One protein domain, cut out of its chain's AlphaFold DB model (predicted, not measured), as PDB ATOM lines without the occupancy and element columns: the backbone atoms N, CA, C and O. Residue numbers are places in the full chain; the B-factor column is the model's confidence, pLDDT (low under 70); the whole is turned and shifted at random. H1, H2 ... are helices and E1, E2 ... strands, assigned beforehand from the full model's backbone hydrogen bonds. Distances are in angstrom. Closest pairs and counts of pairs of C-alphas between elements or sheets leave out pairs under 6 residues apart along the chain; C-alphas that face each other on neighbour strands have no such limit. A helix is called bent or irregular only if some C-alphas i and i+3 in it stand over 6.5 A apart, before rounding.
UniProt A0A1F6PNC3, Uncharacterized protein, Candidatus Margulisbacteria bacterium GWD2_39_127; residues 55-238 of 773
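AT A GLANCE: This is residues 55 to 238 of the 773 residues of an uncharacterized protein of Candidatus Margulisbacteria bacterium GWD2_39_127 (UniProt A0A1F6PNC3). One long helix, H1, runs between a five-stranded sheet folded back on itself, whose edge strands E3 and E6 come close together, and a thin cover of H5 and the small hairpin E1 and E2. H6 lies beside the first part of H1 on the same face of the folded sheet, H7 is on the opposite face, and H2, H3 and H4 lie toward the last part of H1. The printed part has 184 residues, with seven named helices and seven named strands in the order H1 H2 H3 H4 H5 E1 E2 H6 E3 E4 E5 E6 E7 H7, a mixed class. The larger sheet, E3 E4 E5 E7 E6, is mixed, and E1 and E2 are antiparallel. The whole is compact, with a radius of gyration of the C-alphas of 16.1 A and spans of 40 by 36 by 33 A.

HOW THE PARTS SIT: Begin with H1, residues 55 to 86, the hub, touching three helices. Go on to H2, residues 93 to 105, near H1; it touches residues 118 to 122 alone of H3, residues 116 to 127, about perpendicular at 83 degrees, closest at C-alphas 102 and 122, 5.5 A. H4, residues 130 to 134, only just touches H1, at its residues 78 to 81 alone, with 3 pairs of C-alphas within 8 A, closest Phe 81 and Tyr 132, 6.6 A. H5, residues 137 to 145, touches residues 75 to 86 alone of H1, opposite ways at a shallow tilt of 25 degrees, closest at C-alphas 82 and 137, 6.2 A. In the hairpin of E1, residues 148 to 151, and E2, residues 154 to 157, find N 149 and O 156 within hydrogen-bond range, 2.8 A. H6, residues 161 to 171, touches residues 57 to 65 alone of H1, closest at C-alphas 61 and 171, 5.1 A. E3, residues 175 to 182, E4, residues 185 to 198, and E5, residues 201 to 212, form a meander, each strand the antiparallel neighbour of the one before; look at N 178 and O 189, 2.9 A, and N 194 and O 205, 2.9 A. E6, residues 222 to 225, and E7, residues 228 to 232, are a hairpin, with N 223 and O 230 at 2.8 A; E7 is parallel to E5, with N 204 and O 229 at 2.7 A. This sheet is strongly twisted and a folded sheet, bent back into two leaves: E3 and E4 face E7 and E6, with E5 as the hinge. H1 is on it at a height over the sheet of 8.2 A, H6 at 7.7 A on the same face, and H7, residues 233 to 238, at 7.1 A on the opposite face; H2 only grazes it with residues 100 to 105. Every O i to N i+4 pair is within hydrogen-bond range in H1, H3, H4, H5, H6 and H7, and 8 of 9 in H2.

IN THESE COORDINATES: Find C-alpha 55 at (-12.124, -57.290, -0.464); from there H1 runs 46.3 A to C-alpha 86 at (-36.032, -39.671, 35.065). E4, 27.7 A from first to last C-alpha, bends by 101 degrees at residue 194, and E5, 21.1 A, by 107 degrees at residue 209. H7 ends at C-alpha 238, (-24.023, -25.306, 13.791).

THE WHOLE: Look for the two C-alphas farthest apart, Lys 55 and Gly 87, at 47.4 A. The printed part has no cut, and no link is long. The mean pLDDT of the printed part is 91.5, and residue 199 alone is under 70.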
ATOM      1  N   LYS A  55     -10.653 -57.197  -0.535       95.81
ATOM      2  CA  LYS A  55     -12.124 -57.290  -0.464       95.81
ATOM      3  C   LYS A  55     -12.597 -57.978   0.816       95.81
ATOM      4  O   LYS A  55     -13.684 -57.697   1.313       95.81
ATOM      5  N   ILE A  56     -11.827 -58.939   1.331       94.12
ATOM      6  CA  ILE A  56     -12.131 -59.592   2.608       94.12
ATOM      7  C   ILE A  56     -11.889 -58.616   3.762       94.12
ATOM      8  O   ILE A  56     -12.742 -58.516   4.641       94.12
ATOM      9  N   ALA A  57     -10.766 -57.896   3.757       94.94
ATOM     10  CA  ALA A  57     -10.458 -56.895   4.773       94.94
ATOM     11  C   ALA A  57     -11.513 -55.779   4.806       94.94
ATOM     12  O   ALA A  57     -11.991 -55.447   5.885       94.94
ATOM     13  N   GLU A  58     -11.939 -55.287   3.641       96.38
ATOM     14  CA  GLU A  58     -13.018 -54.304   3.487       96.38
ATOM     15  C   GLU A  58     -14.328 -54.801   4.112       96.38
ATOM     16  O   GLU A  58     -14.876 -54.140   4.986       96.38
ATOM     17  N   LYS A  59     -14.768 -56.027   3.798       95.62
ATOM     18  CA  LYS A  59     -15.970 -56.624   4.416       95.62
ATOM     19  C   LYS A  59     -15.871 -56.771   5.932       95.62
ATOM     20  O   LYS A  59     -16.878 -56.675   6.633       95.62
ATOM     21  N   TYR A  60     -14.683 -57.075   6.452       94.88
ATOM     22  CA  TYR A  60     -14.460 -57.108   7.898       94.88
ATOM     23  C   TYR A  60     -14.541 -55.699   8.487       94.88
ATOM     24  O   TYR A  60     -15.188 -55.526   9.516       94.88
ATOM     25  N   CYS A  61     -13.940 -54.708   7.831       96.81
ATOM     26  CA  CYS A  61     -14.027 -53.304   8.219       96.81
ATOM     27  C   CYS A  61     -15.486 -52.836   8.272       96.81
ATOM     28  O   CYS A  61     -15.942 -52.441   9.339       96.81
ATOM     29  N   GLU A  62     -16.253 -53.003   7.191       97.12
ATOM     30  CA  GLU A  62     -17.681 -52.654   7.125       97.12
ATOM     31  C   GLU A  62     -18.497 -53.344   8.222       97.12
ATOM     32  O   GLU A  62     -19.379 -52.746   8.838       97.12
ATOM     33  N   LYS A  63     -18.219 -54.626   8.490       96.19
ATOM     34  CA  LYS A  63     -18.897 -55.349   9.565       96.19
ATOM     35  C   LYS A  63     -18.576 -54.746  10.933       96.19
ATOM     36  O   LYS A  63     -19.492 -54.531  11.716       96.19
ATOM     37  N   LEU A  64     -17.299 -54.484  11.217       97.00
ATOM     38  CA  LEU A  64     -16.872 -53.875  12.477       97.00
ATOM     39  C   LEU A  64     -17.508 -52.495  12.671       97.00
ATOM     40  O   LEU A  64     -17.986 -52.187  13.760       97.00
ATOM     41  N   GLU A  65     -17.527 -51.684  11.617       98.00
ATOM     42  CA  GLU A  65     -18.135 -50.357  11.631       98.00
ATOM     43  C   GLU A  65     -19.634 -50.424  11.938       98.00
ATOM     44  O   GLU A  65     -20.121 -49.709  12.812       98.00
ATOM     45  N   ASN A  66     -20.358 -51.340  11.288       97.38
ATOM     46  CA  ASN A  66     -21.783 -51.549  11.535       97.38
ATOM     47  C   ASN A  66     -22.068 -52.080  12.949       97.38
ATOM     48  O   ASN A  66     -22.988 -51.584  13.598       97.38
ATOM     49  N   ASP A  67     -21.282 -53.042  13.443       96.94
ATOM     50  CA  ASP A  67     -21.444 -53.606  14.791       96.94
ATOM     51  C   ASP A  67     -21.231 -52.513  15.868       96.94
ATOM     52  O   ASP A  67     -21.997 -52.411  16.833       96.94
ATOM     53  N   ILE A  68     -20.225 -51.643  15.689       97.94
ATOM     54  CA  ILE A  68     -19.986 -50.491  16.576       97.94
ATOM     55  C   ILE A  68     -21.126 -49.481  16.465       97.94
ATOM     56  O   ILE A  68     -21.674 -49.091  17.496       97.94
ATOM     57  N   LYS A  69     -21.519 -49.094  15.246       97.81
ATOM     58  CA  LYS A  69     -22.615 -48.146  15.008       97.81
ATOM     59  C   LYS A  69     -23.897 -48.578  15.719       97.81
ATOM     60  O   LYS A  69     -24.449 -47.792  16.482       97.81
ATOM     61  N   GLN A  70     -24.328 -49.824  15.517       97.25
ATOM     62  CA  GLN A  70     -25.539 -50.369  16.138       97.25
ATOM     63  C   GLN A  70     -25.462 -50.330  17.666       97.25
ATOM     64  O   GLN A  70     -26.437 -49.986  18.327       97.25
ATOM     65  N   THR A  71     -24.288 -50.629  18.232       97.81
ATOM     66  CA  THR A  71     -24.076 -50.555  19.682       97.81
ATOM     67  C   THR A  71     -24.185 -49.110  20.186       97.81
ATOM     68  O   THR A  71     -24.834 -48.864  21.201       97.81
ATOM     69  N   VAL A  72     -23.599 -48.135  19.479       98.00
ATOM     70  CA  VAL A  72     -23.714 -46.710  19.842       98.00
ATOM     71  C   VAL A  72     -25.158 -46.224  19.721       98.00
ATOM     72  O   VAL A  72     -25.632 -45.524  20.614       98.00
ATOM     73  N   GLU A  73     -25.880 -46.603  18.666       97.00
ATOM     74  CA  GLU A  73     -27.298 -46.264  18.487       97.00
ATOM     75  C   GLU A  73     -28.164 -46.859  19.603       97.00
ATOM     76  O   GLU A  73     -28.979 -46.140  20.178       97.00
ATOM     77  N   GLN A  74     -27.920 -48.117  19.985       96.50
ATOM     78  CA  GLN A  74     -28.595 -48.764  21.110       96.50
ATOM     79  C   GLN A  74     -28.362 -48.008  22.425       96.50
ATOM     80  O   GLN A  74     -29.321 -47.699  23.131       96.50
ATOM     81  N   ILE A  75     -27.105 -47.675  22.745       96.62
ATOM     82  CA  ILE A  75     -26.766 -46.876  23.935       96.62
ATOM     83  C   ILE A  75     -27.496 -45.526  23.881       96.62
ATOM     84  O   ILE A  75     -28.103 -45.104  24.864       96.62
ATOM     85  N   SER A  76     -27.484 -44.868  22.722       96.94
ATOM     86  CA  SER A  76     -28.076 -43.541  22.530       96.94
ATOM     87  C   SER A  76     -29.591 -43.547  22.746       96.94
ATOM     88  O   SER A  76     -30.109 -42.698  23.476       96.94
ATOM     89  N   ASP A  77     -30.296 -44.530  22.180       96.88
ATOM     90  CA  ASP A  77     -31.742 -44.681  22.340       96.88
ATOM     91  C   ASP A  77     -32.101 -45.001  23.797       96.88
ATOM     92  O   ASP A  77     -32.968 -44.349  24.379       96.88
ATOM     93  N   MET A  78     -31.383 -45.927  24.440       96.50
ATOM     94  CA  MET A  78     -31.608 -46.250  25.853       96.50
ATOM     95  C   MET A  78     -31.356 -45.046  26.765       96.50
ATOM     96  O   MET A  78     -32.152 -44.785  27.665       96.50
ATOM     97  N   GLN A  79     -30.301 -44.267  26.519       96.12
ATOM     98  CA  GLN A  79     -30.029 -43.054  27.286       96.12
ATOM     99  C   GLN A  79     -31.101 -41.979  27.099       96.12
ATOM    100  O   GLN A  79     -31.471 -41.345  28.087       96.12
ATOM    101  N   TYR A  80     -31.646 -41.806  25.890       96.56
ATOM    102  CA  TYR A  80     -32.780 -40.908  25.660       96.56
ATOM    103  C   TYR A  80     -33.978 -41.293  26.542       96.56
ATOM    104  O   TYR A  80     -34.506 -40.459  27.278       96.56
ATOM    105  N   PHE A  81     -34.354 -42.576  26.562       96.56
ATOM    106  CA  PHE A  81     -35.451 -43.061  27.407       96.56
ATOM    107  C   PHE A  81     -35.127 -43.010  28.907       96.56
ATOM    108  O   PHE A  81     -36.023 -42.798  29.728       96.56
ATOM    109  N   LEU A  82     -33.859 -43.162  29.302       95.31
ATOM    110  CA  LEU A  82     -33.432 -42.950  30.688       95.31
ATOM    111  C   LEU A  82     -33.604 -41.487  31.115       95.31
ATOM    112  O   LEU A  82     -34.035 -41.234  32.245       95.31
ATOM    113  N   MET A  83     -33.262 -40.533  30.245       94.00
ATOM    114  CA  MET A  83     -33.483 -39.101  30.476       94.00
ATOM    115  C   MET A  83     -34.976 -38.795  30.580       94.00
ATOM    116  O   MET A  83     -35.397 -38.256  31.601       94.00
ATOM    117  N   GLU A  84     -35.778 -39.252  29.614       92.94
ATOM    118  CA  GLU A  84     -37.236 -39.077  29.599       92.94
ATOM    119  C   GLU A  84     -37.891 -39.606  30.884       92.94
ATOM    120  O   GLU A  84     -38.595 -38.875  31.576       92.94
ATOM    121  N   LYS A  85     -37.591 -40.852  31.275       91.81
ATOM    122  CA  LYS A  85     -38.179 -41.488  32.468       91.81
ATOM    123  C   LYS A  85     -37.741 -40.861  33.784       91.81
ATOM    124  O   LYS A  85     -38.473 -40.948  34.765       91.81
ATOM    125  N   SER A  86     -36.528 -40.312  33.841       88.62
ATOM    126  CA  SER A  86     -36.032 -39.671  35.065       88.62
ATOM    127  C   SER A  86     -36.357 -38.184  35.150       88.62
ATOM    128  O   SER A  86     -36.152 -37.599  36.209       88.62
ATOM    129  N   GLY A  87     -36.796 -37.565  34.048       86.88
ATOM    130  CA  GLY A  87     -36.922 -36.112  33.924       86.88
ATOM    131  C   GLY A  87     -35.587 -35.362  34.020       86.88
ATOM    132  O   GLY A  87     -35.575 -34.135  34.067       86.88
ATOM    133  N   HIS A  88     -34.455 -36.072  34.072       86.81
ATOM    134  CA  HIS A  88     -33.137 -35.477  34.252       86.81
ATOM    135  C   HIS A  88     -32.403 -35.391  32.915       86.81
ATOM    136  O   HIS A  88     -31.746 -36.337  32.485       86.81
ATOM    137  N   TRP A  89     -32.498 -34.227  32.282       86.75
ATOM    138  CA  TRP A  89     -31.930 -33.946  30.960       86.75
ATOM    139  C   TRP A  89     -30.526 -33.318  31.009       86.75
ATOM    140  O   TRP A  89     -30.019 -32.858  29.989       86.75
ATOM    141  N   GLY A  90     -29.890 -33.302  32.186       79.69
ATOM    142  CA  GLY A  90     -28.632 -32.589  32.419       79.69
ATOM    143  C   GLY A  90     -28.808 -31.068  32.472       79.69
ATOM    144  O   GLY A  90     -29.928 -30.567  32.569       79.69
ATOM    145  N   GLU A  91     -27.691 -30.342  32.411       73.50
ATOM    146  CA  GLU A  91     -27.629 -28.875  32.553       73.50
ATOM    147  C   GLU A  91     -28.263 -28.132  31.368       73.50
ATOM    148  O   GLU A  91     -28.822 -27.052  31.520       73.50
ATOM    149  N   TYR A  92     -28.264 -28.748  30.185       75.38
ATOM    150  CA  TYR A  92     -28.743 -28.121  28.951       75.38
ATOM    151  C   TYR A  92     -30.259 -28.210  28.727       75.38
ATOM    152  O   TYR A  92     -30.792 -27.574  27.814       75.38
ATOM    153  N   GLY A  93     -30.952 -29.014  29.536       83.25
ATOM    154  CA  GLY A  93     -32.398 -29.189  29.467       83.25
ATOM    155  C   GLY A  93     -32.901 -30.031  28.286       83.25
ATOM    156  O   GLY A  93     -32.194 -30.343  27.326       83.25
ATOM    157  N   GLN A  94     -34.181 -30.401  28.365       88.88
ATOM    158  CA  GLN A  94     -34.840 -31.312  27.425       88.88
ATOM    159  C   GLN A  94     -34.782 -30.822  25.976       88.88
ATOM    160  O   GLN A  94     -34.469 -31.596  25.076       88.88
ATOM    161  N   GLN A  95     -35.067 -29.541  25.739       87.62
ATOM    162  CA  GLN A  95     -35.198 -29.004  24.386       87.62
ATOM    163  C   GLN A  95     -33.890 -29.116  23.589       87.62
ATOM    164  O   GLN A  95     -33.909 -29.588  22.453       87.62
ATOM    165  N   ARG A  96     -32.745 -28.741  24.183       87.06
ATOM    166  CA  ARG A  96     -31.433 -28.822  23.513       87.06
ATOM    167  C   ARG A  96     -31.045 -30.277  23.221       87.06
ATOM    168  O   ARG A  96     -30.513 -30.557  22.146       87.06
ATOM    169  N   VAL A  97     -31.361 -31.201  24.134       91.25
ATOM    170  CA  VAL A  97     -31.140 -32.645  23.947       91.25
ATOM    171  C   VAL A  97     -32.004 -33.200  22.814       91.25
ATOM    172  O   VAL A  97     -31.473 -33.843  21.910       91.25
ATOM    173  N   VAL A  98     -33.310 -32.917  22.820       92.00
ATOM    174  CA  VAL A  98     -34.260 -33.384  21.796       92.00
ATOM    175  C   VAL A  98     -33.886 -32.842  20.419       92.00
ATOM    176  O   VAL A  98     -33.737 -33.628  19.490       92.00
ATOM    177  N   ILE A  99     -33.652 -31.532  20.287       90.88
ATOM    178  CA  ILE A  99     -33.229 -30.907  19.023       90.88
ATOM    179  C   ILE A  99     -31.918 -31.522  18.533       90.88
ATOM    180  O   ILE A  99     -31.800 -31.918  17.373       90.88
ATOM    181  N   GLY A 100     -30.929 -31.624  19.424       91.88
ATOM    182  CA  GLY A 100     -29.639 -32.208  19.094       91.88
ATOM    183  C   GLY A 100     -29.784 -33.645  18.599       91.88
ATOM    184  O   GLY A 100     -29.136 -34.013  17.622       91.88
ATOM    185  N   TYR A 101     -30.619 -34.458  19.240       95.00
ATOM    186  CA  TYR A 101     -30.780 -35.861  18.872       95.00
ATOM    187  C   TYR A 101     -31.645 -36.062  17.621       95.00
ATOM    188  O   TYR A 101     -31.310 -36.897  16.780       95.00
ATOM    189  N   ALA A 102     -32.675 -35.233  17.432       95.00
ATOM    190  CA  ALA A 102     -33.484 -35.197  16.218       95.00
ATOM    191  C   ALA A 102     -32.627 -34.905  14.982       95.00
ATOM    192  O   ALA A 102     -32.722 -35.638  13.999       95.00
ATOM    193  N   ARG A 103     -31.714 -33.919  15.055       93.88
ATOM    194  CA  ARG A 103     -30.779 -33.624  13.954       93.88
ATOM    195  C   ARG A 103     -29.977 -34.851  13.529       93.88
ATOM    196  O   ARG A 103     -29.871 -35.122  12.339       93.88
ATOM    197  N   LEU A 104     -29.469 -35.620  14.492       93.62
ATOM    198  CA  LEU A 104     -28.722 -36.846  14.209       93.62
ATOM    199  C   LEU A 104     -29.622 -37.920  13.576       93.62
ATOM    200  O   LEU A 104     -29.307 -38.435  12.506       93.62
ATOM    201  N   LYS A 105     -30.749 -38.256  14.219       94.38
ATOM    202  CA  LYS A 105     -31.637 -39.348  13.775       94.38
ATOM    203  C   LYS A 105     -32.281 -39.080  12.418       94.38
ATOM    204  O   LYS A 105     -32.496 -40.014  11.651       94.38
ATOM    205  N   LEU A 106     -32.551 -37.815  12.114       95.12
ATOM    206  CA  LEU A 106     -33.139 -37.382  10.850       95.12
ATOM    207  C   LEU A 106     -32.095 -36.938   9.818       95.12
ATOM    208  O   LEU A 106     -32.470 -36.573   8.710       95.12
ATOM    209  N   SER A 107     -30.800 -37.005  10.150       93.88
ATOM    210  CA  SER A 107     -29.698 -36.576   9.274       93.88
ATOM    211  C   SER A 107     -29.845 -35.130   8.769       93.88
ATOM    212  O   SER A 107     -29.545 -34.838   7.612       93.88
ATOM    213  N   ILE A 108     -30.315 -34.230   9.636       93.25
ATOM    214  CA  ILE A 108     -30.478 -32.802   9.335       93.25
ATOM    215  C   ILE A 108     -29.115 -32.125   9.454       93.25
ATOM    216  O   ILE A 108     -28.483 -32.165  10.515       93.25
ATOM    217  N   LEU A 109     -28.679 -31.479   8.373       91.69
ATOM    218  CA  LEU A 109     -27.377 -30.819   8.312       91.69
ATOM    219  C   LEU A 109     -27.319 -29.590   9.237       91.69
ATOM    220  O   LEU A 109     -28.356 -28.975   9.502       91.69
ATOM    221  N   PRO A 110     -26.127 -29.193   9.722       90.12
ATOM    222  CA  PRO A 110     -25.966 -27.997  10.550       90.12
ATOM    223  C   PRO A 110     -26.545 -26.720   9.924       90.12
ATOM    224  O   PRO A 110     -27.168 -25.929  10.621       90.12
ATOM    225  N   GLU A 111     -26.388 -26.556   8.610       89.62
ATOM    226  CA  GLU A 111     -26.870 -25.408   7.832       89.62
ATOM    227  C   GLU A 111     -28.392 -25.380   7.649       89.62
ATOM    228  O   GLU A 111     -28.952 -24.364   7.246       89.62
ATOM    229  N   GLN A 112     -29.075 -26.493   7.919       90.06
ATOM    230  CA  GLN A 112     -30.525 -26.575   7.813       90.06
ATOM    231  C   GLN A 112     -31.168 -26.158   9.135       90.06
ATOM    232  O   GLN A 112     -30.800 -26.639  10.218       90.06
ATOM    233  N   GLU A 113     -32.164 -25.282   9.047       86.44
ATOM    234  CA  GLU A 113     -33.043 -24.990  10.172       86.44
ATOM    235  C   GLU A 113     -33.831 -26.252  10.545       86.44
ATOM    236  O   GLU A 113     -34.268 -27.008   9.681       86.44
ATOM    237  N   ILE A 114     -33.975 -26.496  11.848       85.75
ATOM    238  CA  ILE A 114     -34.806 -27.590  12.344       85.75
ATOM    239  C   ILE A 114     -36.221 -27.072  12.566       85.75
ATOM    240  O   ILE A 114     -36.419 -26.083  13.269       85.75
ATOM    241  N   THR A 115     -37.204 -27.748  11.984       84.62
ATOM    242  CA  THR A 115     -38.611 -27.354  12.082       84.62
ATOM    243  C   THR A 115     -39.341 -28.151  13.163       84.62
ATOM    244  O   THR A 115     -38.884 -29.213  13.590       84.62
ATOM    245  N   GLN A 116     -40.523 -27.690  13.581       81.12
ATOM    246  CA  GLN A 116     -41.371 -28.464  14.497       81.12
ATOM    247  C   GLN A 116     -41.773 -29.821  13.894       81.12
ATOM    248  O   GLN A 116     -41.742 -30.832  14.588       81.12
ATOM    249  N   ARG A 117     -42.030 -29.872  12.580       85.56
ATOM    250  CA  ARG A 117     -42.326 -31.118  11.858       85.56
ATOM    251  C   ARG A 117     -41.198 -32.141  11.995       85.56
ATOM    252  O   ARG A 117     -41.461 -33.336  12.105       85.56
ATOM    253  N   ASP A 118     -39.945 -31.692  11.995       89.50
ATOM    254  CA  ASP A 118     -38.800 -32.575  12.217       89.50
ATOM    255  C   ASP A 118     -38.802 -33.136  13.640       89.50
ATOM    256  O   ASP A 118     -38.582 -34.328  13.839       89.50
ATOM    257  N   ILE A 119     -39.116 -32.307  14.634       89.94
ATOM    258  CA  ILE A 119     -39.254 -32.765  16.019       89.94
ATOM    259  C   ILE A 119     -40.376 -33.799  16.139       89.94
ATOM    260  O   ILE A 119     -40.157 -34.858  16.728       89.94
ATOM    261  N   ASP A 120     -41.531 -33.556  15.526       84.25
ATOM    262  CA  ASP A 120     -42.663 -34.484  15.557       84.25
ATOM    263  C   ASP A 120     -42.310 -35.813  14.875       84.25
ATOM    264  O   ASP A 120     -42.544 -36.888  15.433       84.25
ATOM    265  N   ASN A 121     -41.641 -35.757  13.719       90.75
ATOM    266  CA  ASN A 121     -41.132 -36.937  13.019       90.75
ATOM    267  C   ASN A 121     -40.151 -37.736  13.886       90.75
ATOM    268  O   ASN A 121     -40.235 -38.966  13.952       90.75
ATOM    269  N   PHE A 122     -39.223 -37.056  14.559       95.62
ATOM    270  CA  PHE A 122     -38.290 -37.681  15.491       95.62
ATOM    271  C   PHE A 122     -39.040 -38.360  16.645       95.62
ATOM    272  O   PHE A 122     -38.808 -39.539  16.918       95.62
ATOM    273  N   LEU A 123     -39.991 -37.673  17.279       90.44
ATOM    274  CA  LEU A 123     -40.787 -38.236  18.371       90.44
ATOM    275  C   LEU A 123     -41.618 -39.437  17.907       90.44
ATOM    276  O   LEU A 123     -41.681 -40.444  18.611       90.44
ATOM    277  N   MET A 124     -42.188 -39.399  16.701       91.12
ATOM    278  CA  MET A 124     -42.861 -40.550  16.094       91.12
ATOM    279  C   MET A 124     -41.914 -41.738  15.884       91.12
ATOM    280  O   MET A 124     -42.325 -42.880  16.090       91.12
ATOM    281  N   GLN A 125     -40.653 -41.507  15.499       93.50
ATOM    282  CA  GLN A 125     -39.650 -42.575  15.419       93.50
ATOM    283  C   GLN A 125     -39.331 -43.144  16.802       93.50
ATOM    284  O   GLN A 125     -39.358 -44.364  16.971       93.50
ATOM    285  N   MET A 126     -39.120 -42.287  17.803       93.19
ATOM    286  CA  MET A 126     -38.880 -42.722  19.180       93.19
ATOM    287  C   MET A 126     -40.083 -43.488  19.747       93.19
ATOM    288  O   MET A 126     -39.923 -44.486  20.448       93.19
ATOM    289  N   ASN A 127     -41.308 -43.117  19.371       88.50
ATOM    290  CA  ASN A 127     -42.521 -43.793  19.823       88.50
ATOM    291  C   ASN A 127     -42.610 -45.266  19.400       88.50
ATOM    292  O   ASN A 127     -43.306 -46.028  20.071       88.50
ATOM    293  N   LYS A 128     -41.873 -45.683  18.363       90.88
ATOM    294  CA  LYS A 128     -41.817 -47.076  17.897       90.88
ATOM    295  C   LYS A 128     -40.982 -47.990  18.804       90.88
ATOM    296  O   LYS A 128     -41.122 -49.205  18.712       90.88
ATOM    297  N   PHE A 129     -40.159 -47.443  19.701       91.44
ATOM    298  CA  PHE A 129     -39.350 -48.218  20.651       91.44
ATOM    299  C   PHE A 129     -40.164 -48.616  21.892       91.44
ATOM    300  O   PHE A 129     -39.848 -48.248  23.029       91.44
ATOM    301  N   THR A 130     -41.239 -49.382  21.680       88.81
ATOM    302  CA  THR A 130     -42.155 -49.836  22.742       88.81
ATOM    303  C   THR A 130     -41.431 -50.594  23.854       88.81
ATOM    304  O   THR A 130     -41.772 -50.446  25.026       88.81
ATOM    305  N   ASP A 131     -40.383 -51.341  23.510       90.56
ATOM    306  CA  ASP A 131     -39.599 -52.125  24.465       90.56
ATOM    307  C   ASP A 131     -38.902 -51.246  25.508       90.56
ATOM    308  O   ASP A 131     -38.897 -51.577  26.692       90.56
ATOM    309  N   TYR A 132     -38.349 -50.097  25.106       92.44
ATOM    310  CA  TYR A 132     -37.726 -49.159  26.044       92.44
ATOM    311  C   TYR A 132     -38.772 -48.398  26.858       92.44
ATOM    312  O   TYR A 132     -38.599 -48.204  28.064       92.44
ATOM    313  N   LYS A 133     -39.898 -48.033  26.237       88.50
ATOM    314  CA  LYS A 133     -41.015 -47.380  26.930       88.50
ATOM    315  C   LYS A 133     -41.619 -48.243  28.031       88.50
ATOM    316  O   LYS A 133     -41.912 -47.721  29.105       88.50
ATOM    317  N   ASN A 134     -41.737 -49.546  27.806       90.88
ATOM    318  CA  ASN A 134     -42.333 -50.474  28.767       90.88
ATOM    319  C   ASN A 134     -41.369 -50.880  29.895       90.88
ATOM    320  O   ASN A 134     -41.807 -51.376  30.933       90.88
ATOM    321  N   LYS A 135     -40.058 -50.647  29.740       93.62
ATOM    322  CA  LYS A 135     -39.064 -50.913  30.790       93.62
ATOM    323  C   LYS A 135     -39.130 -49.871  31.910       93.62
ATOM    324  O   LYS A 135     -39.381 -48.682  31.693       93.62
ATOM    325  N   THR A 136     -38.873 -50.315  33.139       93.25
ATOM    326  CA  THR A 136     -38.668 -49.410  34.278       93.25
ATOM    327  C   THR A 136     -37.338 -48.670  34.127       93.25
ATOM    328  O   THR A 136     -36.438 -49.140  33.430       93.25
ATOM    329  N   HIS A 137     -37.186 -47.529  34.808       91.31
ATOM    330  CA  HIS A 137     -35.922 -46.782  34.806       91.31
ATOM    331  C   HIS A 137     -34.735 -47.663  35.231       91.31
ATOM    332  O   HIS A 137     -33.698 -47.649  34.578       91.31
ATOM    333  N   LYS A 138     -34.915 -48.474  36.283       91.62
ATOM    334  CA  LYS A 138     -33.883 -49.386  36.784       91.62
ATOM    335  C   LYS A 138     -33.503 -50.450  35.752       91.62
ATOM    336  O   LYS A 138     -32.328 -50.598  35.463       91.62
ATOM    337  N   ASN A 139     -34.482 -51.141  35.162       93.88
ATOM    338  CA  ASN A 139     -34.193 -52.197  34.186       93.88
ATOM    339  C   ASN A 139     -33.448 -51.646  32.967       93.88
ATOM    340  O   ASN A 139     -32.530 -52.283  32.467       93.88
ATOM    341  N   LEU A 140     -33.842 -50.457  32.502       94.06
ATOM    342  CA  LEU A 140     -33.189 -49.797  31.379       94.06
ATOM    343  C   LEU A 140     -31.753 -49.377  31.724       94.06
ATOM    344  O   LEU A 140     -30.874 -49.491  30.880       94.06
ATOM    345  N   TYR A 141     -31.519 -48.922  32.959       91.62
ATOM    346  CA  TYR A 141     -30.191 -48.560  33.450       91.62
ATOM    347  C   TYR A 141     -29.287 -49.792  33.559       91.62
ATOM    348  O   TYR A 141     -28.191 -49.781  33.014       91.62
ATOM    349  N   ASP A 142     -29.765 -50.864  34.196       89.00
ATOM    350  CA  ASP A 142     -29.012 -52.112  34.371       89.00
ATOM    351  C   ASP A 142     -28.654 -52.738  33.006       89.00
ATOM    352  O   ASP A 142     -27.546 -53.231  32.794       89.00
ATOM    353  N   GLU A 143     -29.580 -52.686  32.044       94.31
ATOM    354  CA  GLU A 143     -29.336 -53.162  30.684       94.31
ATOM    355  C   GLU A 143     -28.343 -52.273  29.939       94.31
ATOM    356  O   GLU A 143     -27.435 -52.811  29.309       94.31
ATOM    357  N   GLU A 144     -28.479 -50.943  30.031       94.00
ATOM    358  CA  GLU A 144     -27.545 -50.000  29.414       94.00
ATOM    359  C   GLU A 144     -26.147 -50.271  29.950       94.00
ATOM    360  O   GLU A 144     -25.241 -50.506  29.154       94.00
ATOM    361  N   ASP A 145     -25.985 -50.339  31.274       87.56
ATOM    362  CA  ASP A 145     -24.711 -50.562  31.955       87.56
ATOM    363  C   ASP A 145     -24.014 -51.851  31.480       87.56
ATOM    364  O   ASP A 145     -22.815 -51.841  31.203       87.56
ATOM    365  N   SER A 146     -24.792 -52.911  31.235       90.38
ATOM    366  CA  SER A 146     -24.305 -54.215  30.763       90.38
ATOM    367  C   SER A 146     -23.855 -54.272  29.291       90.38
ATOM    368  O   SER A 146     -23.273 -55.277  28.862       90.38
ATOM    369  N   ILE A 147     -24.125 -53.231  28.491       94.56
ATOM    370  CA  ILE A 147     -23.776 -53.216  27.065       94.56
ATOM    371  C   ILE A 147     -22.260 -53.343  26.880       94.56
ATOM    372  O   ILE A 147     -21.454 -52.712  27.563       94.56
ATOM    373  N   THR A 148     -21.870 -54.146  25.891       95.38
ATOM    374  CA  THR A 148     -20.481 -54.301  25.445       95.38
ATOM    375  C   THR A 148     -20.424 -54.251  23.926       95.38
ATOM    376  O   THR A 148     -21.351 -54.688  23.248       95.38
ATOM    377  N   PHE A 149     -19.314 -53.760  23.387       96.19
ATOM    378  CA  PHE A 149     -19.047 -53.780  21.957       96.19
ATOM    379  C   PHE A 149     -18.578 -55.169  21.530       96.19
ATOM    380  O   PHE A 149     -17.687 -55.754  22.150       96.19
ATOM    381  N   ASN A 150     -19.151 -55.704  20.453       92.94
ATOM    382  CA  ASN A 150     -18.752 -56.992  19.897       92.94
ATOM    383  C   ASN A 150     -17.800 -56.802  18.710       92.94
ATOM    384  O   ASN A 150     -18.215 -56.382  17.638       92.94
ATOM    385  N   VAL A 151     -16.535 -57.180  18.874       91.88
ATOM    386  CA  VAL A 151     -15.542 -57.198  17.793       91.88
ATOM    387  C   VAL A 151     -15.296 -58.643  17.382       91.88
ATOM    388  O   VAL A 151     -14.522 -59.362  18.014       91.88
ATOM    389  N   PHE A 152     -15.993 -59.097  16.337       89.19
ATOM    390  CA  PHE A 152     -15.888 -60.455  15.776       89.19
ATOM    391  C   PHE A 152     -15.972 -61.596  16.815       89.19
ATOM    392  O   PHE A 152     -15.281 -62.608  16.696       89.19
ATOM    393  N   GLY A 153     -16.832 -61.446  17.827       85.31
ATOM    394  CA  GLY A 153     -17.040 -62.410  18.913       85.31
ATOM    395  C   GLY A 153     -16.305 -62.065  20.212       85.31
ATOM    396  O   GLY A 153     -16.569 -62.687  21.241       85.31
ATOM    397  N   LYS A 154     -15.407 -61.073  20.198       89.69
ATOM    398  CA  LYS A 154     -14.744 -60.559  21.399       89.69
ATOM    399  C   LYS A 154     -15.534 -59.386  21.971       89.69
ATOM    400  O   LYS A 154     -15.711 -58.378  21.296       89.69
ATOM    401  N   LYS A 155     -15.945 -59.494  23.235       93.81
ATOM    402  CA  LYS A 155     -16.590 -58.396  23.965       93.81
ATOM    403  C   LYS A 155     -15.551 -57.378  24.441       93.81
ATOM    404  O   LYS A 155     -14.534 -57.757  25.024       93.81
ATOM    405  N   ILE A 156     -15.814 -56.102  24.190       92.69
ATOM    406  CA  ILE A 156     -15.036 -54.950  24.653       92.69
ATOM    407  C   ILE A 156     -15.964 -54.070  25.497       92.69
ATOM    408  O   ILE A 156     -17.090 -53.784  25.095       92.69
ATOM    409  N   LEU A 157     -15.508 -53.669  26.684       89.88
ATOM    410  CA  LEU A 157     -16.276 -52.806  27.587       89.88
ATOM    411  C   LEU A 157     -16.453 -51.399  26.998       89.88
ATOM    412  O   LEU A 157     -15.591 -50.923  26.260       89.88
ATOM    413  N   LYS A 158     -17.548 -50.714  27.355       89.38
ATOM    414  CA  LYS A 158     -17.864 -49.374  26.828       89.38
ATOM    415  C   LYS A 158     -16.796 -48.330  27.122       89.38
ATOM    416  O   LYS A 158     -16.518 -47.499  26.278       89.38
ATOM    417  N   ASN A 159     -16.144 -48.393  28.277       84.50
ATOM    418  CA  ASN A 159     -15.082 -47.460  28.659       84.50
ATOM    419  C   ASN A 159     -13.743 -47.683  27.922       84.50
ATOM    420  O   ASN A 159     -12.751 -47.056  28.279       84.50
ATOM    421  N   ARG A 160     -13.672 -48.581  26.930       88.38
ATOM    422  CA  ARG A 160     -12.433 -48.945  26.222       88.38
ATOM    423  C   ARG A 160     -12.390 -48.422  24.786       88.38
ATOM    424  O   ARG A 160     -12.191 -49.195  23.843       88.38
ATOM    425  N   ALA A 161     -12.567 -47.109  24.628       92.19
ATOM    426  CA  ALA A 161     -12.430 -46.421  23.340       92.19
ATOM    427  C   ALA A 161     -11.052 -46.667  22.697       92.19
ATOM    428  O   ALA A 161     -10.982 -46.952  21.501       92.19
ATOM    429  N   ASP A 162      -9.987 -46.710  23.505       89.62
ATOM    430  CA  ASP A 162      -8.618 -47.060  23.102       89.62
ATOM    431  C   ASP A 162      -8.554 -48.382  22.314       89.62
ATOM    432  O   ASP A 162      -7.935 -48.483  21.249       89.62
ATOM    433  N   LEU A 163      -9.234 -49.418  22.815       91.56
ATOM    434  CA  LEU A 163      -9.264 -50.724  22.169       91.56
ATOM    435  C   LEU A 163     -10.089 -50.681  20.887       91.56
ATOM    436  O   LEU A 163      -9.662 -51.260  19.890       91.56
ATOM    437  N   LEU A 164     -11.234 -49.999  20.894       95.12
ATOM    438  CA  LEU A 164     -12.098 -49.875  19.718       95.12
ATOM    439  C   LEU A 164     -11.393 -49.132  18.580       95.12
ATOM    440  O   LEU A 164     -11.342 -49.642  17.462       95.12
ATOM    441  N   ASN A 165     -10.766 -47.990  18.869       94.62
ATOM    442  CA  ASN A 165      -9.999 -47.213  17.895       94.62
ATOM    443  C   ASN A 165      -8.801 -47.991  17.345       94.62
ATOM    444  O   ASN A 165      -8.477 -47.873  16.156       94.62
ATOM    445  N   ARG A 166      -8.167 -48.836  18.166       92.38
ATOM    446  CA  ARG A 166      -7.113 -49.745  17.705       92.38
ATOM    447  C   ARG A 166      -7.644 -50.795  16.731       92.38
ATOM    448  O   ARG A 166      -6.999 -51.039  15.714       92.38
ATOM    449  N   GLU A 167      -8.787 -51.416  17.022       95.06
ATOM    450  CA  GLU A 167      -9.397 -52.403  16.117       95.06
ATOM    451  C   GLU A 167      -9.877 -51.745  14.812       95.06
ATOM    452  O   GLU A 167      -9.571 -52.257  13.738       95.06
ATOM    453  N   LEU A 168     -10.516 -50.570  14.884       95.81
ATOM    454  CA  LEU A 168     -10.910 -49.771  13.715       95.81
ATOM    455  C   LEU A 168      -9.699 -49.418  12.842       95.81
ATOM    456  O   LEU A 168      -9.713 -49.633  11.630       95.81
ATOM    457  N   SER A 169      -8.616 -48.938  13.457       94.25
ATOM    458  CA  SER A 169      -7.379 -48.606  12.743       94.25
ATOM    459  C   SER A 169      -6.750 -49.835  12.082       94.25
ATOM    460  O   SER A 169      -6.323 -49.759  10.932       94.25
ATOM    461  N   TYR A 170      -6.714 -50.977  12.777       94.69
ATOM    462  CA  TYR A 170      -6.163 -52.223  12.241       94.69
ATOM    463  C   TYR A 170      -6.995 -52.786  11.079       94.69
ATOM    464  O   TYR A 170      -6.431 -53.304  10.111       94.69
ATOM    465  N   ALA A 171      -8.322 -52.641  11.140       94.88
ATOM    466  CA  ALA A 171      -9.231 -53.008  10.057       94.88
ATOM    467  C   ALA A 171      -9.121 -52.083   8.827       94.88
ATOM    468  O   ALA A 171      -9.555 -52.472   7.747       94.88
ATOM    469  N   GLY A 172      -8.498 -50.906   8.966       94.06
ATOM    470  CA  GLY A 172      -8.362 -49.911   7.894       94.06
ATOM    471  C   GLY A 172      -9.483 -48.869   7.856       94.06
ATOM    472  O   GLY A 172      -9.581 -48.121   6.886       94.06
ATOM    473  N   SER A 173     -10.303 -48.792   8.906       96.75
ATOM    474  CA  SER A 173     -11.420 -47.851   9.000       96.75
ATOM    475  C   SER A 173     -10.942 -46.401   9.126       96.75
ATOM    476  O   SER A 173      -9.939 -46.108   9.794       96.75
ATOM    477  N   LYS A 174     -11.714 -45.470   8.552       96.69
ATOM    478  CA  LYS A 174     -11.606 -44.018   8.802       96.69
ATOM    479  C   LYS A 174     -12.463 -43.555   9.987       96.69
ATOM    480  O   LYS A 174     -12.356 -42.405  10.404       96.69
ATOM    481  N   LEU A 175     -13.310 -44.434  10.517       98.06
ATOM    482  CA  LEU A 175     -14.205 -44.119  11.618       98.06
ATOM    483  C   LEU A 175     -13.466 -44.219  12.945       98.06
ATOM    484  O   LEU A 175     -12.616 -45.092  13.132       98.06
ATOM    485  N   ARG A 176     -13.766 -43.315  13.868       97.31
ATOM    486  CA  ARG A 176     -13.220 -43.311  15.228       97.31
ATOM    487  C   ARG A 176     -14.341 -43.126  16.225       97.31
ATOM    488  O   ARG A 176     -15.437 -42.706  15.864       97.31
ATOM    489  N   ILE A 177     -14.057 -43.487  17.465       97.12
ATOM    490  CA  ILE A 177     -14.985 -43.367  18.578       97.12
ATOM    491  C   ILE A 177     -14.303 -42.652  19.739       97.12
ATOM    492  O   ILE A 177     -13.155 -42.944  20.055       97.12
ATOM    493  N   VAL A 178     -15.005 -41.727  20.381       95.94
ATOM    494  CA  VAL A 178     -14.591 -41.138  21.661       95.94
ATOM    495  C   VAL A 178     -15.681 -41.438  22.673       95.94
ATOM    496  O   VAL A 178     -16.867 -41.305  22.361       95.94
ATOM    497  N   ILE A 179     -15.279 -41.907  23.858       93.50
ATOM    498  CA  ILE A 179     -16.192 -42.311  24.931       93.50
ATOM    499  C   ILE A 179     -15.742 -41.672  26.241       93.50
ATOM    500  O   ILE A 179     -14.650 -41.951  26.730       93.50
ATOM    501  N   GLY A 180     -16.618 -40.864  26.823       88.56
ATOM    502  CA  GLY A 180     -16.476 -40.260  28.140       88.56
ATOM    503  C   GLY A 180     -17.746 -40.417  28.976       88.56
ATOM    504  O   GLY A 180     -18.676 -41.152  28.624       88.56
ATOM    505  N   LYS A 181     -17.798 -39.698  30.097       82.75
ATOM    506  CA  LYS A 181     -18.993 -39.580  30.939       82.75
ATOM    507  C   LYS A 181     -19.317 -38.111  31.167       82.75
ATOM    508  O   LYS A 181     -18.426 -37.324  31.454       82.75
ATOM    509  N   TYR A 182     -20.600 -37.779  31.087       76.12
ATOM    510  CA  TYR A 182     -21.136 -36.477  31.454       76.12
ATOM    511  C   TYR A 182     -22.232 -36.686  32.505       76.12
ATOM    512  O   TYR A 182     -23.305 -37.235  32.228       76.12
ATOM    513  N   GLY A 183     -21.914 -36.345  33.754       76.25
ATOM    514  CA  GLY A 183     -22.718 -36.733  34.911       76.25
ATOM    515  C   GLY A 183     -22.895 -38.255  34.997       76.25
ATOM    516  O   GLY A 183     -21.929 -39.016  34.981       76.25
ATOM    517  N   LYS A 184     -24.150 -38.712  35.077       76.44
ATOM    518  CA  LYS A 184     -24.502 -40.146  35.154       76.44
ATOM    519  C   LYS A 184     -24.623 -40.839  33.791       76.44
ATOM    520  O   LYS A 184     -24.948 -42.019  33.738       76.44
ATOM    521  N   TYR A 185     -24.419 -40.108  32.701       88.62
ATOM    522  CA  TYR A 185     -24.661 -40.578  31.346       88.62
ATOM    523  C   TYR A 185     -23.344 -40.734  30.585       88.62
ATOM    524  O   TYR A 185     -22.420 -39.938  30.735       88.62
ATOM    525  N   TRP A 186     -23.263 -41.744  29.724       90.88
ATOM    526  CA  TRP A 186     -22.200 -41.841  28.731       90.88
ATOM    527  C   TRP A 186     -22.278 -40.690  27.731       90.88
ATOM    528  O   TRP A 186     -23.362 -40.239  27.348       90.88
ATOM    529  N   SER A 187     -21.104 -40.229  27.325       93.25
ATOM    530  CA  SER A 187     -20.895 -39.323  26.208       93.25
ATOM    531  C   SER A 187     -20.122 -40.103  25.151       93.25
ATOM    532  O   SER A 187     -18.954 -40.422  25.345       93.25
ATOM    533  N   VAL A 188     -20.789 -40.479  24.061       96.00
ATOM    534  CA  VAL A 188     -20.186 -41.238  22.959       96.00
ATOM    535  C   VAL A 188     -20.355 -40.468  21.662       96.00
ATOM    536  O   VAL A 188     -21.454 -39.992  21.369       96.00
ATOM    537  N   ILE A 189     -19.286 -40.381  20.876       97.00
ATOM    538  CA  ILE A 189     -19.312 -39.899  19.492       97.00
ATOM    539  C   ILE A 189     -18.606 -40.915  18.614       97.00
ATOM    540  O   ILE A 189     -17.493 -41.334  18.922       97.00
ATOM    541  N   TYR A 190     -19.254 -41.292  17.518       98.00
ATOM    542  CA  TYR A 190     -18.749 -42.210  16.512       98.00
ATOM    543  C   TYR A 190     -18.959 -41.628  15.115       98.00
ATOM    544  O   TYR A 190     -20.056 -41.185  14.773       98.00
ATOM    545  N   GLY A 191     -17.917 -41.628  14.289       97.94
ATOM    546  CA  GLY A 191     -17.973 -40.964  12.992       97.94
ATOM    547  C   GLY A 191     -16.645 -40.923  12.253       97.94
ATOM    548  O   GLY A 191     -15.642 -41.461  12.722       97.94
ATOM    549  N   GLU A 192     -16.652 -40.301  11.074       97.81
ATOM    550  CA  GLU A 192     -15.454 -40.112  10.255       97.81
ATOM    551  C   GLU A 192     -14.545 -39.091  10.927       97.81
ATOM    552  O   GLU A 192     -14.936 -37.936  11.111       97.81
ATOM    553  N   ALA A 193     -13.330 -39.508  11.288       97.12
ATOM    554  CA  ALA A 193     -12.415 -38.633  12.001       97.12
ATOM    555  C   ALA A 193     -10.982 -38.733  11.497       97.12
ATOM    556  O   ALA A 193     -10.454 -39.813  11.211       97.12
ATOM    557  N   ARG A 194     -10.310 -37.582  11.467       93.62
ATOM    558  CA  ARG A 194      -8.874 -37.502  11.221       93.62
ATOM    559  C   ARG A 194      -8.127 -37.546  12.559       93.62
ATOM    560  O   ARG A 194      -8.285 -36.616  13.353       93.62
ATOM    561  N   PRO A 195      -7.298 -38.573  12.819       91.00
ATOM    562  CA  PRO A 195      -6.469 -38.598  14.013       91.00
ATOM    563  C   PRO A 195      -5.350 -37.559  13.898       91.00
ATOM    564  O   PRO A 195      -4.651 -37.478  12.886       91.00
ATOM    565  N   ILE A 196      -5.157 -36.794  14.960       87.25
ATOM    566  CA  ILE A 196      -4.063 -35.851  15.152       87.25
ATOM    567  C   ILE A 196      -3.326 -36.339  16.395       87.25
ATOM    568  O   ILE A 196      -3.782 -36.177  17.522       87.25
ATOM    569  N   LYS A 197      -2.187 -37.001  16.199       74.19
ATOM    570  CA  LYS A 197      -1.378 -37.440  17.337       74.19
ATOM    571  C   LYS A 197      -0.607 -36.253  17.879       74.19
ATOM    572  O   LYS A 197       0.198 -35.673  17.152       74.19
ATOM    573  N   LYS A 198      -0.835 -35.930  19.148       76.50
ATOM    574  CA  LYS A 198      -0.089 -34.888  19.844       76.50
ATOM    575  C   LYS A 198       0.256 -35.365  21.249       76.50
ATOM    576  O   LYS A 198      -0.608 -35.477  22.106       76.50
ATOM    577  N   GLU A 199       1.530 -35.710  21.423       67.50
ATOM    578  CA  GLU A 199       2.220 -35.798  22.718       67.50
ATOM    579  C   GLU A 199       1.457 -36.491  23.870       67.50
ATOM    580  O   GLU A 199       1.390 -35.979  24.978       67.50
ATOM    581  N   GLY A 200       0.916 -37.691  23.630       71.56
ATOM    582  CA  GLY A 200       0.275 -38.516  24.670       71.56
ATOM    583  C   GLY A 200      -1.255 -38.460  24.701       71.56
ATOM    584  O   GLY A 200      -1.858 -39.312  25.356       71.56
ATOM    585  N   TYR A 201      -1.856 -37.547  23.934       80.44
ATOM    586  CA  TYR A 201      -3.293 -37.482  23.670       80.44
ATOM    587  C   TYR A 201      -3.619 -37.994  22.267       80.44
ATOM    588  O   TYR A 201      -2.872 -37.767  21.301       80.44
ATOM    589  N   GLU A 202      -4.763 -38.665  22.143       87.19
ATOM    590  CA  GLU A 202      -5.342 -39.007  20.847       87.19
ATOM    591  C   GLU A 202      -6.449 -38.004  20.516       87.19
ATOM    592  O   GLU A 202      -7.581 -38.109  20.982       87.19
ATOM    593  N   LEU A 203      -6.104 -36.994  19.714       91.81
ATOM    594  CA  LEU A 203      -7.072 -36.026  19.210       91.81
ATOM    595  C   LEU A 203      -7.712 -36.570  17.929       91.81
ATOM    596  O   LEU A 203      -7.024 -36.958  16.983       91.81
ATOM    597  N   TYR A 204      -9.033 -36.553  17.871       95.38
ATOM    598  CA  TYR A 204      -9.844 -36.989  16.749       95.38
ATOM    599  C   TYR A 204     -10.676 -35.813  16.247       95.38
ATOM    600  O   TYR A 204     -11.588 -35.343  16.921       95.38
ATOM    601  N   MET A 205     -10.358 -35.331  15.046       96.25
ATOM    602  CA  MET A 205     -11.150 -34.301  14.376       96.25
ATOM    603  C   MET A 205     -12.285 -34.976  13.608       96.25
ATOM    604  O   MET A 205     -12.044 -35.504  12.521       96.25
ATOM    605  N   PHE A 206     -13.488 -35.003  14.178       96.94
ATOM    606  CA  PHE A 206     -14.675 -35.568  13.542       96.94
ATOM    607  C   PHE A 206     -15.171 -34.631  12.445       96.94
ATOM    608  O   PHE A 206     -15.666 -33.539  12.718       96.94
ATOM    609  N   GLU A 207     -15.031 -35.074  11.198       95.06
ATOM    610  CA  GLU A 207     -15.537 -34.376  10.013       95.06
ATOM    611  C   GLU A 207     -17.042 -34.618   9.831       95.06
ATOM    612  O   GLU A 207     -17.744 -33.749   9.316       95.06
ATOM    613  N   LYS A 208     -17.520 -35.795  10.264       94.69
ATOM    614  CA  LYS A 208     -18.922 -36.216  10.204       94.69
ATOM    615  C   LYS A 208     -19.266 -37.139  11.369       94.69
ATOM    616  O   LYS A 208     -18.590 -38.148  11.577       94.69
ATOM    617  N   GLU A 209     -20.343 -36.838  12.082       95.81
ATOM    618  CA  GLU A 209     -20.902 -37.669  13.143       95.81
ATOM    619  C   GLU A 209     -21.881 -38.684  12.531       95.81
ATOM    620  O   GLU A 209     -22.839 -38.332  11.849       95.81
ATOM    621  N   ILE A 210     -21.633 -39.978  12.746       96.69
ATOM    622  CA  ILE A 210     -22.506 -41.063  12.263       96.69
ATOM    623  C   ILE A 210     -23.493 -41.475  13.353       96.69
ATOM    624  O   ILE A 210     -24.658 -41.741  13.070       96.69
ATOM    625  N   ALA A 211     -23.020 -41.553  14.594       96.94
ATOM    626  CA  ALA A 211     -23.833 -41.849  15.761       96.94
ATOM    627  C   ALA A 211     -23.248 -41.143  16.988       96.94
ATOM    628  O   ALA A 211     -22.030 -41.056  17.145       96.94
ATOM    629  N   ARG A 212     -24.109 -40.657  17.880       96.31
ATOM    630  CA  ARG A 212     -23.708 -40.108  19.175       96.31
ATOM    631  C   ARG A 212     -24.840 -40.183  20.180       96.31
ATOM    632  O   ARG A 212     -26.013 -40.203  19.808       96.31
ATOM    633  N   THR A 213     -24.468 -40.132  21.447       95.94
ATOM    634  CA  THR A 213     -25.423 -40.126  22.553       95.94
ATOM    635  C   THR A 213     -26.110 -38.764  22.696       95.94
ATOM    636  O   THR A 213     -25.511 -37.733  22.366       95.94
ATOM    637  N   PRO A 214     -27.347 -38.712  23.231       94.38
ATOM    638  CA  PRO A 214     -28.110 -37.465  23.373       94.38
ATOM    639  C   PRO A 214     -27.440 -36.410  24.268       94.38
ATOM    640  O   PRO A 214     -27.711 -35.222  24.125       94.38
ATOM    641  N   THR A 215     -26.534 -36.831  25.156       91.00
ATOM    642  CA  THR A 215     -25.689 -35.955  25.986       91.00
ATOM    643  C   THR A 215     -24.797 -35.023  25.170       91.00
ATOM    644  O   THR A 215     -24.502 -33.918  25.613       91.00
ATOM    645  N   ASN A 216     -24.392 -35.437  23.969       93.12
ATOM    646  CA  ASN A 216     -23.504 -34.675  23.098       93.12
ATOM    647  C   ASN A 216     -24.295 -33.703  22.229       93.12
ATOM    648  O   ASN A 216     -24.329 -33.833  21.004       93.12
ATOM    649  N   ILE A 217     -24.973 -32.741  22.852       90.56
ATOM    650  CA  ILE A 217     -25.770 -31.737  22.139       90.56
ATOM    651  C   ILE A 217     -24.909 -30.901  21.188       90.56
ATOM    652  O   ILE A 217     -23.694 -30.818  21.338       90.56
ATOM    653  N   MET A 218     -25.526 -30.272  20.191       88.31
ATOM    654  CA  MET A 218     -24.778 -29.600  19.123       88.31
ATOM    655  C   MET A 218     -24.103 -28.283  19.539       88.31
ATOM    656  O   MET A 218     -23.304 -27.759  18.774       88.31
ATOM    657  N   SER A 219     -24.394 -27.755  20.732       85.00
ATOM    658  CA  SER A 219     -23.650 -26.621  21.297       85.00
ATOM    659  C   SER A 219     -22.348 -27.038  21.991       85.00
ATOM    660  O   SER A 219     -21.585 -26.173  22.394       85.00
ATOM    661  N   ILE A 220     -22.086 -28.341  22.144       88.75
ATOM    662  CA  ILE A 220     -20.829 -28.865  22.691       88.75
ATOM    663  C   ILE A 220     -19.904 -29.178  21.516       88.75
ATOM    664  O   ILE A 220     -20.170 -30.108  20.755       88.75
ATOM    665  N   ALA A 221     -18.821 -28.423  21.361       92.69
ATOM    666  CA  ALA A 221     -17.905 -28.571  20.229       92.69
ATOM    667  C   ALA A 221     -16.816 -29.639  20.438       92.69
ATOM    668  O   ALA A 221     -16.217 -30.100  19.463       92.69
ATOM    669  N   ALA A 222     -16.590 -30.070  21.679       93.25
ATOM    670  CA  ALA A 222     -15.579 -31.055  22.034       93.25
ATOM    671  C   ALA A 222     -16.105 -32.077  23.047       93.25
ATOM    672  O   ALA A 222     -16.968 -31.784  23.868       93.25
ATOM    673  N   VAL A 223     -15.601 -33.304  22.964       90.62
ATOM    674  CA  VAL A 223     -15.894 -34.381  23.913       90.62
ATOM    675  C   VAL A 223     -14.592 -35.000  24.372       90.62
ATOM    676  O   VAL A 223     -13.765 -35.380  23.548       90.62
ATOM    677  N   ILE A 224     -14.451 -35.170  25.682       86.31
ATOM    678  CA  ILE A 224     -13.273 -35.780  26.289       86.31
ATOM    679  C   ILE A 224     -13.640 -37.171  26.818       86.31
ATOM    680  O   ILE A 224     -14.514 -37.327  27.674       86.31
ATOM    681  N   GLY A 225     -12.950 -38.191  26.319       80.88
ATOM    682  CA  GLY A 225     -12.714 -39.451  27.024       80.88
ATOM    683  C   GLY A 225     -11.317 -39.424  27.647       80.88
ATOM    684  O   GLY A 225     -10.473 -38.696  27.147       80.88
ATOM    685  N   ASP A 226     -11.055 -40.196  28.710       76.19
ATOM    686  CA  ASP A 226      -9.817 -40.178  29.531       76.19
ATOM    687  C   ASP A 226      -8.570 -39.507  28.894       76.19
ATOM    688  O   ASP A 226      -8.033 -38.556  29.460       76.19
ATOM    689  N   ARG A 227      -8.100 -39.996  27.731       78.75
ATOM    690  CA  ARG A 227      -7.025 -39.379  26.918       78.75
ATOM    691  C   ARG A 227      -7.394 -39.143  25.446       78.75
ATOM    692  O   ARG A 227      -6.532 -38.761  24.649       78.75
ATOM    693  N   ASP A 228      -8.652 -39.377  25.100       88.38
ATOM    694  CA  ASP A 228      -9.183 -39.245  23.749       88.38
ATOM    695  C   ASP A 228      -9.989 -37.949  23.666       88.38
ATOM    696  O   ASP A 228     -10.990 -37.791  24.359       88.38
ATOM    697  N   ILE A 229      -9.587 -37.023  22.800       91.69
ATOM    698  CA  ILE A 229     -10.292 -35.752  22.609       91.69
ATOM    699  C   ILE A 229     -10.980 -35.798  21.248       91.69
ATOM    700  O   ILE A 229     -10.329 -35.975  20.223       91.69
ATOM    701  N   GLY A 230     -12.298 -35.649  21.217       95.25
ATOM    702  CA  GLY A 230     -13.096 -35.585  19.998       95.25
ATOM    703  C   GLY A 230     -13.553 -34.164  19.711       95.25
ATOM    704  O   GLY A 230     -14.431 -33.668  20.405       95.25
ATOM    705  N   ILE A 231     -13.023 -33.535  18.662       96.50
ATOM    706  CA  ILE A 231     -13.491 -32.222  18.189       96.50
ATOM    707  C   ILE A 231     -14.522 -32.419  17.092       96.50
ATOM    708  O   ILE A 231     -14.308 -33.198  16.163       96.50
ATOM    709  N   ARG A 232     -15.635 -31.701  17.185       96.56
ATOM    710  CA  ARG A 232     -16.844 -31.935  16.400       96.56
ATOM    711  C   ARG A 232     -17.066 -30.813  15.397       96.56
ATOM    712  O   ARG A 232     -17.624 -29.764  15.730       96.56
ATOM    713  N   LYS A 233     -16.666 -31.023  14.143       95.75
ATOM    714  CA  LYS A 233     -16.820 -29.988  13.108       95.75
ATOM    715  C   LYS A 233     -18.272 -29.672  12.781       95.75
ATOM    716  O   LYS A 233     -18.579 -28.523  12.482       95.75
ATOM    717  N   GLU A 234     -19.173 -30.649  12.860       94.69
ATOM    718  CA  GLU A 234     -20.605 -30.407  12.640       94.69
ATOM    719  C   GLU A 234     -21.216 -29.530  13.741       94.69
ATOM    720  O   GLU A 234     -22.003 -28.636  13.435       94.69
ATOM    721  N   ALA A 235     -20.802 -29.712  15.001       95.50
ATOM    722  CA  ALA A 235     -21.175 -28.816  16.098       95.50
ATOM    723  C   ALA A 235     -20.630 -27.396  15.875       95.50
ATOM    724  O   ALA A 235     -21.380 -26.429  15.960       95.50
ATOM    725  N   CYS A 236     -19.357 -27.270  15.482       96.56
ATOM    726  CA  CYS A 236     -18.742 -25.984  15.141       96.56
ATOM    727  C   CYS A 236     -19.488 -25.263  14.003       96.56
ATOM    728  O   CYS A 236     -19.748 -24.065  14.091       96.56
ATOM    729  N   ARG A 237     -19.888 -25.990  12.952       95.94
ATOM    730  CA  ARG A 237     -20.718 -25.440  11.868       95.94
ATOM    731  C   ARG A 237     -22.074 -24.975  12.380       95.94
ATOM    732  O   ARG A 237     -22.495 -23.886  12.023       95.94
ATOM    733  N   LEU A 238     -22.737 -25.742  13.246       94.00
ATOM    734  CA  LEU A 238     -24.023 -25.306  13.791       94.00
ATOM    735  C   LEU A 238     -23.870 -24.047  14.654       94.00
ATOM    736  O   LEU A 238     -24.695 -23.143  14.555       94.00
TER     737      LEU A 238